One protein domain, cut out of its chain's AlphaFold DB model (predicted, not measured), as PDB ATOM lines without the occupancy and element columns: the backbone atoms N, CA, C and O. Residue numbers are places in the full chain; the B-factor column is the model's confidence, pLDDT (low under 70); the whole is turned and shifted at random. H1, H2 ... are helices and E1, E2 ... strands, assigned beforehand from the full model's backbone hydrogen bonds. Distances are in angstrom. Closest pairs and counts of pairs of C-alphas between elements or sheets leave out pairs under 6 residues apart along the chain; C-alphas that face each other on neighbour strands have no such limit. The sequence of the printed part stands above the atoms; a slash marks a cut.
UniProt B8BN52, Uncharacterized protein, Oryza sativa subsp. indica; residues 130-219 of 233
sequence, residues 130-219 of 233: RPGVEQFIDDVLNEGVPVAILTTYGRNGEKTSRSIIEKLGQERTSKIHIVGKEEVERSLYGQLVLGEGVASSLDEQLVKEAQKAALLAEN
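This is residues 130 to 219 of the 233 residues of an uncharacterized protein of Oryza sativa subsp. indica (UniProt B8BN52). A loose, stretched-out chain has a head of two short parallel strands, E1 and E2, with helices H1, H2 and H3 about them; beyond E2 the small helices H4 and H5 meet in a corner, and the long helix H6 sticks out as a free arm at the far end. The printed part has 90 residues, with six named helices and two named strands in the order H1 E1 H2 H3 E2 H4 H5 H6. The sheet has the order E1, E2 and is parallel; the class is mostly helix. The whole is extended, with a radius of gyration of the C-alphas of 20.4 A, and its flat outline spans 65 by 34 by 16 A.

Start at E1, residues 148 to 150, and E2, residues 177 to 179, which are parallel neighbours at 15 degrees. Look for N 149 and O 177 at 2.9 A, and N 179 and O 149 at 2.9 A, both within hydrogen-bond range. Between them along the chain come H2, residues 157 to 168, and H3, residues 170 to 173, in a strand-helix-strand unit, two parallel neighbour strands with helices between, whose crossover is right-handed. H2 and H3 are close but not clearly touching; their closest C-alphas, those of Ile 165 and Thr 173, are 6.7 A apart. H1, residues 133 to 142, is close to but not clearly touching H2, with the closest C-alphas, those of Glu 134 and Leu 168, 6.8 A apart. Past E2, H4, residues 181 to 186, and H5, residues 188 to 194, only just touch, with 3 pairs of C-alphas within 8 A, and only at the corner; their closest C-alphas, those of Val 184 and Gly 190, are 5.5 A apart, and their lines are about perpendicular at 75 degrees. H6, residues 202 to 219, is apart from H5 and from H4. In H1, H2, H4, H5 and H6 every O i to N i+4 pair is within hydrogen-bond range; H3 is too short for such a pair.

Find C-alpha 133 at (221.359, 152.835, 274.102), where H1 begins; it runs 14.3 A. H2 runs 16.5 A and H5 10.0 A. E1 and E2 are each 6.4 A long, H4 8.6 A and H3 5.0 A. H6 runs 25.9 A from C-alpha 202 at (209.163, 120.621, 302.091) to C-alpha 219 at (194.152, 102.675, 291.018).

The two C-alphas farthest apart are those of Pro 131 and Glu 218, at 65.9 A. Residues 199 to 219, of which 202 to 219 belong to H6, stand free. The printed part has no cut and no long link. Mean pLDDT of the printed part is 84.2; residue 153 and residues 195 to 201 are under 70.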
ATOM      1  N   ARG A 130     222.233 157.193 277.996       92.69
ATOM      2  CA  ARG A 130     223.419 157.392 277.169       92.69
ATOM      3  C   ARG A 130     222.995 157.342 275.690       92.69
ATOM      4  O   ARG A 130     222.309 156.391 275.307       92.69
ATOM      5  N   PRO A 131     223.419 158.310 274.858       92.75
ATOM      6  CA  PRO A 131     223.105 158.291 273.436       92.75
ATOM      7  C   PRO A 131     223.492 156.951 272.798       92.75
ATOM      8  O   PRO A 131     224.572 156.423 273.075       92.75
ATOM      9  N   GLY A 132     222.596 156.402 271.979       92.69
ATOM     10  CA  GLY A 132     222.770 155.116 271.297       92.69
ATOM     11  C   GLY A 132     222.264 153.884 272.060       92.69
ATOM     12  O   GLY A 132     222.164 152.825 271.456       92.69
ATOM     13  N   VAL A 133     221.897 153.989 273.345       92.62
ATOM     14  CA  VAL A 133     221.359 152.835 274.102       92.62
ATOM     15  C   VAL A 133     220.000 152.383 273.567       92.62
ATOM     16  O   VAL A 133     219.779 151.189 273.416       92.62
ATOM     17  N   GLU A 134     219.104 153.319 273.259       91.75
ATOM     18  CA  GLU A 134     217.772 152.991 272.730       91.75
ATOM     19  C   GLU A 134     217.860 152.314 271.360       91.75
ATOM     20  O   GLU A 134     217.260 151.267 271.164       91.75
ATOM     21  N   GLN A 135     218.689 152.860 270.463       93.50
ATOM     22  CA  GLN A 135     218.936 152.294 269.131       93.50
ATOM     23  C   GLN A 135     219.527 150.888 269.230       93.50
ATOM     24  O   GLN A 135     219.039 149.972 268.585       93.50
ATOM     25  N   PHE A 136     220.514 150.696 270.110       93.44
ATOM     26  CA  PHE A 136     221.104 149.382 270.345       93.44
ATOM     27  C   PHE A 136     220.069 148.361 270.830       93.44
ATOM     28  O   PHE A 136     220.076 147.216 270.390       93.44
ATOM     29  N   ILE A 137     219.174 148.757 271.736       93.19
ATOM     30  CA  ILE A 137     218.110 147.870 272.216       93.19
ATOM     31  C   ILE A 137     217.135 147.547 271.080       93.19
ATOM     32  O   ILE A 137     216.765 146.387 270.926       93.19
ATOM     33  N   ASP A 138     216.748 148.541 270.282       92.56
ATOM     34  CA  ASP A 138     215.831 148.352 269.157       92.56
ATOM     35  C   ASP A 138     216.418 147.405 268.098       92.56
ATOM     36  O   ASP A 138     215.730 146.480 267.663       92.56
ATOM     37  N   ASP A 139     217.695 147.560 267.750       95.31
ATOM     38  CA  ASP A 139     218.397 146.687 266.803       95.31
ATOM     39  C   ASP A 139     218.422 145.231 267.298       95.31
ATOM     40  O   ASP A 139     218.032 144.309 266.582       95.31
ATOM     41  N   VAL A 140     218.783 145.023 268.567       95.19
ATOM     42  CA  VAL A 140     218.863 143.691 269.191       95.19
ATOM     43  C   VAL A 140     217.478 143.037 269.316       95.19
ATOM     44  O   VAL A 140     217.336 141.829 269.103       95.19
ATOM     45  N   LEU A 141     216.436 143.822 269.612       92.12
ATOM     46  CA  LEU A 141     215.052 143.340 269.639       92.12
ATOM     47  C   LEU A 141     214.553 142.959 268.237       92.12
ATOM     48  O   LEU A 141     213.832 141.969 268.108       92.12
ATOM     49  N   ASN A 142     214.944 143.704 267.198       93.38
ATOM     50  CA  ASN A 142     214.612 143.391 265.805       93.38
ATOM     51  C   ASN A 142     215.325 142.122 265.306       93.38
ATOM     52  O   ASN A 142     214.751 141.365 264.526       93.38
ATOM     53  N   GLU A 143     216.537 141.849 265.795       94.88
ATOM     54  CA  GLU A 143     217.264 140.595 265.543       94.88
ATOM     55  C   GLU A 143     216.686 139.389 266.315       94.88
ATOM     56  O   GLU A 143     217.077 138.246 266.069       94.88
ATOM     57  N   GLY A 144     215.737 139.614 267.232       92.00
ATOM     58  CA  GLY A 144     215.103 138.562 268.030       92.00
ATOM     59  C   GLY A 144     215.969 138.047 269.182       92.00
ATOM     60  O   GLY A 144     215.727 136.953 269.699       92.00
ATOM     61  N   VAL A 145     216.982 138.812 269.596       93.94
ATOM     62  CA  VAL A 145     217.870 138.446 270.702       93.94
ATOM     63  C   VAL A 145     217.238 138.872 272.036       93.94
ATOM     64  O   VAL A 145     216.841 140.030 272.192       93.94
ATOM     65  N   PRO A 146     217.143 137.974 273.037       91.88
ATOM     66  CA  PRO A 146     216.565 138.318 274.329       91.88
ATOM     67  C   PRO A 146     217.490 139.254 275.113       91.88
ATOM     68  O   PRO A 146     218.660 138.948 275.354       91.88
ATOM     69  N   VAL A 147     216.942 140.380 275.567       92.50
ATOM     70  CA  VAL A 147     217.645 141.363 276.398       92.50
ATOM     71  C   VAL A 147     217.132 141.273 277.830       92.50
ATOM     72  O   VAL A 147     215.925 141.202 278.064       92.50
ATOM     73  N   ALA A 148     218.055 141.306 278.791       91.19
ATOM     74  CA  ALA A 148     217.728 141.365 280.207       91.19
ATOM     75  C   ALA A 148     218.414 142.549 280.893       91.19
ATOM     76  O   ALA A 148     219.599 142.809 280.670       91.19
ATOM     77  N   ILE A 149     217.676 143.243 281.760       89.31
ATOM     78  CA  ILE A 149     218.205 144.318 282.604       89.31
ATOM     79  C   ILE A 149     218.300 143.787 284.030       89.31
ATOM     80  O   ILE A 149     217.289 143.490 284.663       89.31
ATOM     81  N   LEU A 150     219.528 143.691 284.536       88.38
ATOM     82  CA  LEU A 150     219.798 143.336 285.924       88.38
ATOM     83  C   LEU A 150     219.829 144.615 286.756       88.38
ATOM     84  O   LEU A 150     220.741 145.435 286.611       88.38
ATOM     85  N   THR A 151     218.842 144.803 287.627       85.06
ATOM     86  CA  THR A 151     218.852 145.954 288.526       85.06
ATOM     87  C   THR A 151     219.822 145.689 289.674       85.06
ATOM     88  O   THR A 151     219.884 144.606 290.257       85.06
ATOM     89  N   THR A 152     220.666 146.675 289.974       77.62
ATOM     90  CA  THR A 152     221.677 146.522 291.021       77.62
ATOM     91  C   THR A 152     221.013 146.495 292.390       77.62
ATOM     92  O   THR A 152     220.258 147.411 292.725       77.62
ATOM     93  N   TYR A 153     221.357 145.509 293.218       66.12
ATOM     94  CA  TYR A 153     220.938 145.484 294.615       66.12
ATOM     95  C   TYR A 153     221.651 146.600 295.387       66.12
ATOM     96  O   TYR A 153     222.849 146.537 295.663       66.12
ATOM     97  N   GLY A 154     220.922 147.661 295.712       72.94
ATOM     98  CA  GLY A 154     221.454 148.809 296.431       72.94
ATOM     99  C   GLY A 154     220.332 149.678 296.973       72.94
ATOM    100  O   GLY A 154     219.209 149.628 296.478       72.94
ATOM    101  N   ARG A 155     220.642 150.511 297.974       75.62
ATOM    102  CA  ARG A 155     219.663 151.370 298.669       75.62
ATOM    103  C   ARG A 155     218.800 152.212 297.713       75.62
ATOM    104  O   ARG A 155     217.643 152.477 298.016       75.62
ATOM    105  N   ASN A 156     219.355 152.601 296.567       75.44
ATOM    106  CA  ASN A 156     218.697 153.426 295.554       75.44
ATOM    107  C   ASN A 156     218.525 152.699 294.207       75.44
ATOM    108  O   ASN A 156     217.960 153.275 293.282       75.44
ATOM    109  N   GLY A 157     218.984 151.445 294.099       77.00
ATOM    110  CA  GLY A 157     219.088 150.724 292.829       77.00
ATOM    111  C   GLY A 157     217.745 150.548 292.126       77.00
ATOM    112  O   GLY A 157     217.655 150.780 290.927       77.00
ATOM    113  N   GLU A 158     216.686 150.249 292.881       81.62
ATOM    114  CA  GLU A 158     215.331 150.129 292.330       81.62
ATOM    115  C   GLU A 158     214.761 151.443 291.799       81.62
ATOM    116  O   GLU A 158     214.052 151.453 290.796       81.62
ATOM    117  N   LYS A 159     215.036 152.561 292.484       82.81
ATOM    118  CA  LYS A 159     214.545 153.879 292.062       82.81
ATOM    119  C   LYS A 159     215.203 154.261 290.739       82.81
ATOM    120  O   LYS A 159     214.515 154.632 289.794       82.81
ATOM    121  N   THR A 160     216.519 154.071 290.653       81.88
ATOM    122  CA  THR A 160     217.285 154.298 289.426       81.88
ATOM    123  C   THR A 160     216.842 153.357 288.305       81.88
ATOM    124  O   THR A 160     216.654 153.811 287.182       81.88
ATOM    125  N   SER A 161     216.614 152.070 288.589       84.62
ATOM    126  CA  SER A 161     216.143 151.141 287.559       84.62
ATOM    127  C   SER A 161     214.747 151.488 287.059       84.62
ATOM    128  O   SER A 161     214.525 151.424 285.857       84.62
ATOM    129  N   ARG A 162     213.823 151.896 287.942       85.62
ATOM    130  CA  ARG A 162     212.480 152.339 287.533       85.62
ATOM    131  C   ARG A 162     212.548 153.537 286.592       85.62
ATOM    132  O   ARG A 162     211.913 153.490 285.548       85.62
ATOM    133  N   SER A 163     213.376 154.534 286.908       86.19
ATOM    134  CA  SER A 163     213.582 155.688 286.024       86.19
ATOM    135  C   SER A 163     214.145 155.264 284.659       86.19
ATOM    136  O   SER A 163     213.631 155.674 283.626       86.19
ATOM    137  N   ILE A 164     215.133 154.360 284.618       87.88
ATOM    138  CA  ILE A 164     215.677 153.840 283.347       87.88
ATOM    139  C   ILE A 164     214.600 153.116 282.527       87.88
ATOM    140  O   ILE A 164     214.509 153.323 281.319       87.88
ATOM    141  N   ILE A 165     213.780 152.283 283.170       88.88
ATOM    142  CA  ILE A 165     212.691 151.538 282.520       88.88
ATOM    143  C   ILE A 165     211.637 152.500 281.954       88.88
ATOM    144  O   ILE A 165     211.179 152.329 280.826       88.88
ATOM    145  N   GLU A 166     211.298 153.546 282.705       88.81
ATOM    146  CA  GLU A 166     210.388 154.598 282.255       88.81
ATOM    147  C   GLU A 166     210.930 155.332 281.020       88.81
ATOM    148  O   GLU A 166     210.185 155.547 280.064       88.81
ATOM    149  N   LYS A 167     212.239 155.621 280.979       88.25
ATOM    150  CA  LYS A 167     212.891 156.240 279.811       88.25
ATOM    151  C   LYS A 167     212.933 155.337 278.578       88.25
ATOM    152  O   LYS A 167     212.791 155.838 277.470       88.25
ATOM    153  N   LEU A 168     213.107 154.026 278.750       89.19
ATOM    154  CA  LEU A 168     213.071 153.077 277.629       89.19
ATOM    155  C   LEU A 168     211.674 152.966 276.998       89.19
ATOM    156  O   LEU A 168     211.556 152.646 275.812       89.19
ATOM    157  N   GLY A 169     210.633 153.259 277.776       89.62
ATOM    158  CA  GLY A 169     209.240 153.208 277.352       89.62
ATOM    159  C   GLY A 169     208.609 151.824 277.523       89.62
ATOM    160  O   GLY A 169     209.276 150.786 277.546       89.62
ATOM    161  N   GLN A 170     207.279 151.811 277.637       88.31
ATOM    162  CA  GLN A 170     206.477 150.602 277.882       88.31
ATOM    163  C   GLN A 170     206.578 149.571 276.742       88.31
ATOM    164  O   GLN A 170     206.585 148.364 276.995       88.31
ATOM    165  N   GLU A 171     206.702 150.036 275.493       88.50
ATOM    166  CA  GLU A 171     206.735 149.178 274.302       88.50
ATOM    167  C   GLU A 171     207.954 148.244 274.296       88.50
ATOM    168  O   GLU A 171     207.821 147.032 274.114       88.50
ATOM    169  N   ARG A 172     209.144 148.803 274.547       88.88
ATOM    170  CA  ARG A 172     210.405 148.049 274.611       88.88
ATOM    171  C   ARG A 172     210.460 147.196 275.867       88.88
ATOM    172  O   ARG A 172     210.823 146.025 275.811       88.88
ATOM    173  N   THR A 173     210.034 147.766 276.992       88.31
ATOM    174  CA  THR A 173     210.053 147.102 278.298       88.31
ATOM    175  C   THR A 173     209.262 145.797 278.307       88.31
ATOM    176  O   THR A 173     209.708 144.830 278.909       88.31
ATOM    177  N   SER A 174     208.139 145.724 277.590       88.31
ATOM    178  CA  SER A 174     207.322 144.501 277.511       88.31
ATOM    179  C   SER A 174     208.040 143.317 276.844       88.31
ATOM    180  O   SER A 174     207.655 142.169 277.051       88.31
ATOM    181  N   LYS A 175     209.077 143.583 276.037       90.00
ATOM    182  CA  LYS A 175     209.889 142.565 275.348       90.00
ATOM    183  C   LYS A 175     211.176 142.223 276.112       90.00
ATOM    184  O   LYS A 175     211.815 141.218 275.814       90.00
ATOM    185  N   ILE A 176     211.567 143.058 277.075       91.56
ATOM    186  CA  ILE A 176     212.813 142.944 277.840       91.56
ATOM    187  C   ILE A 176     212.516 142.276 279.183       91.56
ATOM    188  O   ILE A 176     211.554 142.621 279.866       91.56
ATOM    189  N   HIS A 177     213.372 141.352 279.615       90.19
ATOM    190  CA  HIS A 177     213.239 140.741 280.936       90.19
ATOM    191  C   HIS A 177     213.938 141.593 282.006       90.19
ATOM    192  O   HIS A 177     215.153 141.795 281.966       90.19
ATOM    193  N   ILE A 178     213.189 142.109 282.980       89.44
ATOM    194  CA  ILE A 178     213.750 142.907 284.077       89.44
ATOM    195  C   ILE A 178     213.906 142.021 285.306       89.44
ATOM    196  O   ILE A 178     212.919 141.598 285.903       89.44
ATOM    197  N   VAL A 179     215.149 141.803 285.729       88.88
ATOM    198  CA  VAL A 179     215.455 141.089 286.970       88.88
ATOM    199  C   VAL A 179     215.800 142.119 288.030       88.88
ATOM    200  O   VAL A 179     216.843 142.773 287.956       88.88
ATOM    201  N   GLY A 180     214.926 142.267 289.021       86.31
ATOM    202  CA  GLY A 180     215.148 143.173 290.145       86.31
ATOM    203  C   GLY A 180     214.891 142.541 291.499       86.31
ATOM    204  O   GLY A 180     214.787 141.324 291.608       86.31
ATOM    205  N   LYS A 181     214.795 143.373 292.543       84.00
ATOM    206  CA  LYS A 181     214.610 142.891 293.917       84.00
ATOM    207  C   LYS A 181     213.394 141.976 294.033       84.00
ATOM    208  O   LYS A 181     213.553 140.864 294.503       84.00
ATOM    209  N   GLU A 182     212.228 142.393 293.548       83.38
ATOM    210  CA  GLU A 182     211.023 141.564 293.648       83.38
ATOM    211  C   GLU A 182     211.156 140.220 292.917       83.38
ATOM    212  O   GLU A 182     210.726 139.196 293.434       83.38
ATOM    213  N   GLU A 183     211.780 140.206 291.736       85.75
ATOM    214  CA  GLU A 183     212.035 138.971 290.981       85.75
ATOM    215  C   GLU A 183     212.980 138.043 291.761       85.75
ATOM    216  O   GLU A 183     212.760 136.837 291.865       85.75
ATOM    217  N   VAL A 184     214.011 138.622 292.385       85.69
ATOM    218  CA  VAL A 184     214.963 137.900 293.236       85.69
ATOM    219  C   VAL A 184     214.290 137.383 294.507       85.69
ATOM    220  O   VAL A 184     214.553 136.248 294.892       85.69
ATOM    221  N   GLU A 185     213.407 138.152 295.139       85.06
ATOM    222  CA  GLU A 185     212.662 137.740 296.336       85.06
ATOM    223  C   GLU A 185     211.666 136.618 296.027       85.06
ATOM    224  O   GLU A 185     211.544 135.672 296.806       85.06
ATOM    225  N   ARG A 186     211.013 136.668 294.859       85.19
ATOM    226  CA  ARG A 186     210.122 135.602 294.376       85.19
ATOM    227  C   ARG A 186     210.872 134.364 293.890       85.19
ATOM    228  O   ARG A 186     210.265 133.298 293.816       85.19
ATOM    229  N   SER A 187     212.158 134.479 293.563       85.44
ATOM    230  CA  SER A 187     212.967 133.333 293.146       85.44
ATOM    231  C   SER A 187     213.072 132.283 294.257       85.44
ATOM    232  O   SER A 187     213.015 132.606 295.444       85.44
ATOM    233  N   LEU A 188     213.314 131.022 293.882       82.94
ATOM    234  CA  LEU A 188     213.539 129.932 294.838       82.94
ATOM    235  C   LEU A 188     214.628 130.293 295.861       82.94
ATOM    236  O   LEU A 188     214.486 130.034 297.049       82.94
ATOM    237  N   TYR A 189     215.708 130.934 295.404       82.50
ATOM    238  CA  TYR A 189     216.789 131.366 296.281       82.50
ATOM    239  C   TYR A 189     216.341 132.465 297.253       82.50
ATOM    240  O   TYR A 189     216.639 132.380 298.442       82.50
ATOM    241  N   GLY A 190     215.595 133.466 296.777       85.12
ATOM    242  CA  GLY A 190     215.052 134.534 297.622       85.12
ATOM    243  C   GLY A 190     214.105 134.001 298.689       85.12
ATOM    244  O   GLY A 190     214.270 134.318 299.862       85.12
ATOM    245  N   GLN A 191     213.196 133.109 298.307       84.06
ATOM    246  CA  GLN A 191     212.268 132.452 299.227       84.06
ATOM    247  C   GLN A 191     212.981 131.610 300.292       84.06
ATOM    248  O   GLN A 191     212.589 131.643 301.458       84.06
ATOM    249  N   LEU A 192     214.041 130.885 299.914       81.81
ATOM    250  CA  LEU A 192     214.851 130.095 300.847       81.81
ATOM    251  C   LEU A 192     215.634 130.976 301.829       81.81
ATOM    252  O   LEU A 192     215.728 130.643 303.006       81.81
ATOM    253  N   VAL A 193     216.201 132.089 301.355       80.88
ATOM    254  CA  VAL A 193     217.001 133.006 302.187       80.88
ATOM    255  C   VAL A 193     216.123 133.856 303.104       80.88
ATOM    256  O   VAL A 193     216.498 134.098 304.250       80.88
ATOM    257  N   LEU A 194     214.969 134.312 302.614       75.62
ATOM    258  CA  LEU A 194     214.033 135.156 303.363       75.62
ATOM    259  C   LEU A 194     213.080 134.343 304.246       75.62
ATOM    260  O   LEU A 194     212.446 134.906 305.131       75.62
ATOM    261  N   GLY A 195     212.992 133.026 304.038       69.44
ATOM    262  CA  GLY A 195     212.150 132.125 304.831       69.44
ATOM    263  C   GLY A 195     210.645 132.320 304.620       69.44
ATOM    264  O   GLY A 195     209.851 131.730 305.345       69.44
ATOM    265  N   GLU A 196     210.246 133.136 303.641       66.38
ATOM    266  CA  GLU A 196     208.869 133.616 303.464       66.38
ATOM    267  C   GLU A 196     208.063 132.791 302.435       66.38
ATOM    268  O   GLU A 196     206.849 132.934 302.333       66.38
ATOM    269  N   GLY A 197     208.708 131.887 301.686       56.69
ATOM    270  CA  GLY A 197     208.105 131.215 300.520       56.69
ATOM    271  C   GLY A 197     207.777 129.727 300.653       56.69
ATOM    272  O   GLY A 197     207.453 129.092 299.655       56.69
ATOM    273  N   VAL A 198     207.820 129.142 301.849       56.97
ATOM    274  CA  VAL A 198     207.456 127.728 302.041       56.97
ATOM    275  C   VAL A 198     206.133 127.661 302.806       56.97
ATOM    276  O   VAL A 198     206.080 127.276 303.967       56.97
ATOM    277  N   ALA A 199     205.044 128.085 302.154       57.69
ATOM    278  CA  ALA A 199     203.687 128.014 302.715       57.69
ATOM    279  C   ALA A 199     203.176 126.567 302.895       57.69
ATOM    280  O   ALA A 199     202.155 126.345 303.535       57.69
ATOM    281  N   SER A 200     203.899 125.587 302.355       59.81
ATOM    282  CA  SER A 200     203.815 124.189 302.761       59.81
ATOM    283  C   SER A 200     205.234 123.703 302.958       59.81
ATOM    284  O   SER A 200     206.003 123.778 301.995       59.81
ATOM    285  N   SER A 201     205.584 123.249 304.163       64.56
ATOM    286  CA  SER A 201     206.914 122.698 304.448       64.56
ATOM    287  C   SER A 201     207.337 121.713 303.345       64.56
ATOM    288  O   SER A 201     206.495 121.058 302.730       64.56
ATOM    289  N   LEU A 202     208.637 121.608 303.053       71.44
ATOM    290  CA  LEU A 202     209.163 120.621 302.091       71.44
ATOM    291  C   LEU A 202     208.567 119.220 302.339       71.44
ATOM    292  O   LEU A 202     208.273 118.485 301.401       71.44
ATOM    293  N   ASP A 203     208.332 118.915 303.613       73.31
ATOM    294  CA  ASP A 203     207.702 117.699 304.108       73.31
ATOM    295  C   ASP A 203     206.243 117.551 303.636       73.31
ATOM    296  O   ASP A 203     205.856 116.503 303.132       73.31
ATOM    297  N   GLU A 204     205.436 118.613 303.672       76.56
ATOM    298  CA  GLU A 204     204.058 118.603 303.159       76.56
ATOM    299  C   GLU A 204     203.975 118.421 301.635       76.56
ATOM    300  O   GLU A 204     203.034 117.794 301.143       76.56
ATOM    301  N   GLN A 205     204.939 118.948 300.870       78.75
ATOM    302  CA  GLN A 205     205.016 118.695 299.424       78.75
ATOM    303  C   GLN A 205     205.417 117.248 299.127       78.75
ATOM    304  O   GLN A 205     204.821 116.618 298.249       78.75
ATOM    305  N   LEU A 206     206.371 116.706 299.891       80.62
ATOM    306  CA  LEU A 206     206.766 115.299 299.822       80.62
ATOM    307  C   LEU A 206     205.600 114.371 300.165       80.62
ATOM    308  O   LEU A 206     205.354 113.409 299.439       80.62
ATOM    309  N   VAL A 207     204.842 114.682 301.218       87.19
ATOM    310  CA  VAL A 207     203.656 113.916 301.620       87.19
ATOM    311  C   VAL A 207     202.577 113.965 300.538       87.19
ATOM    312  O   VAL A 207     202.004 112.926 300.216       87.19
ATOM    313  N   LYS A 208     202.320 115.128 299.923       84.81
ATOM    314  CA  LYS A 208     201.326 115.251 298.842       84.81
ATOM    315  C   LYS A 208     201.701 114.440 297.604       84.81
ATOM    316  O   LYS A 208     200.830 113.768 297.057       84.81
ATOM    317  N   GLU A 209     202.960 114.463 297.168       84.00
ATOM    318  CA  GLU A 209     203.381 113.642 296.024       84.00
ATOM    319  C   GLU A 209     203.483 112.152 296.366       84.00
ATOM    320  O   GLU A 209     203.082 111.314 295.561       84.00
ATOM    321  N   ALA A 210     203.899 111.793 297.583       89.94
ATOM    322  CA  ALA A 210     203.861 110.405 298.041       89.94
ATOM    323  C   ALA A 210     202.425 109.852 298.063       89.94
ATOM    324  O   ALA A 210     202.184 108.743 297.588       89.94
ATOM    325  N   GLN A 211     201.455 110.638 298.544       89.50
ATOM    326  CA  GLN A 211     200.033 110.279 298.504       89.50
ATOM    327  C   GLN A 211     199.523 110.149 297.068       89.50
ATOM    328  O   GLN A 211     198.818 109.197 296.745       89.50
ATOM    329  N   LYS A 212     199.906 111.065 296.178       89.75
ATOM    330  CA  LYS A 212     199.497 111.039 294.768       89.75
ATOM    331  C   LYS A 212     200.066 109.827 294.023       89.75
ATOM    332  O   LYS A 212     199.340 109.194 293.261       89.75
ATOM    333  N   ALA A 213     201.321 109.461 294.287       86.56
ATOM    334  CA  ALA A 213     201.952 108.257 293.754       86.56
ATOM    335  C   ALA A 213     201.323 106.971 294.318       86.56
ATOM    336  O   ALA A 213     201.089 106.026 293.563       86.56
ATOM    337  N   ALA A 214     200.999 106.948 295.614       89.06
ATOM    338  CA  ALA A 214     200.311 105.826 296.251       89.06
ATOM    339  C   ALA A 214     198.916 105.601 295.648       89.06
ATOM    340  O   ALA A 214     198.594 104.484 295.253       89.06
ATOM    341  N   LEU A 215     198.136 106.673 295.475       85.38
ATOM    342  CA  LEU A 215     196.827 106.617 294.822       85.38
ATOM    343  C   LEU A 215     196.939 106.154 293.362       85.38
ATOM    344  O   LEU A 215     196.096 105.400 292.885       85.38
ATOM    345  N   LEU A 216     197.972 106.578 292.630       86.25
ATOM    346  CA  LEU A 216     198.192 106.123 291.256       86.25
ATOM    347  C   LEU A 216     198.465 104.611 291.213       86.25
ATOM    348  O   LEU A 216     197.885 103.901 290.391       86.25
ATOM    349  N   ALA A 217     199.308 104.111 292.118       81.12
ATOM    350  CA  ALA A 217     199.626 102.691 292.223       81.12
ATOM    351  C   ALA A 217     198.400 101.850 292.617       81.12
ATOM    352  O   ALA A 217     198.163 100.803 292.014       81.12
ATOM    353  N   GLU A 218     197.592 102.331 293.564       79.50
ATOM    354  CA  GLU A 218     196.360 101.672 294.013       79.50
ATOM    355  C   GLU A 218     195.324 101.575 292.883       79.50
ATOM    356  O   GLU A 218     194.853 100.484 292.567       79.50
ATOM    357  N   ASN A 219     195.067 102.671 292.165       75.25
ATOM    358  CA  ASN A 219     194.152 102.675 291.018       75.25
ATOM    359  C   ASN A 219     194.628 101.764 289.866       75.25
ATOM    360  O   ASN A 219     193.816 101.180 289.147       75.25
TER     361      ASN A 219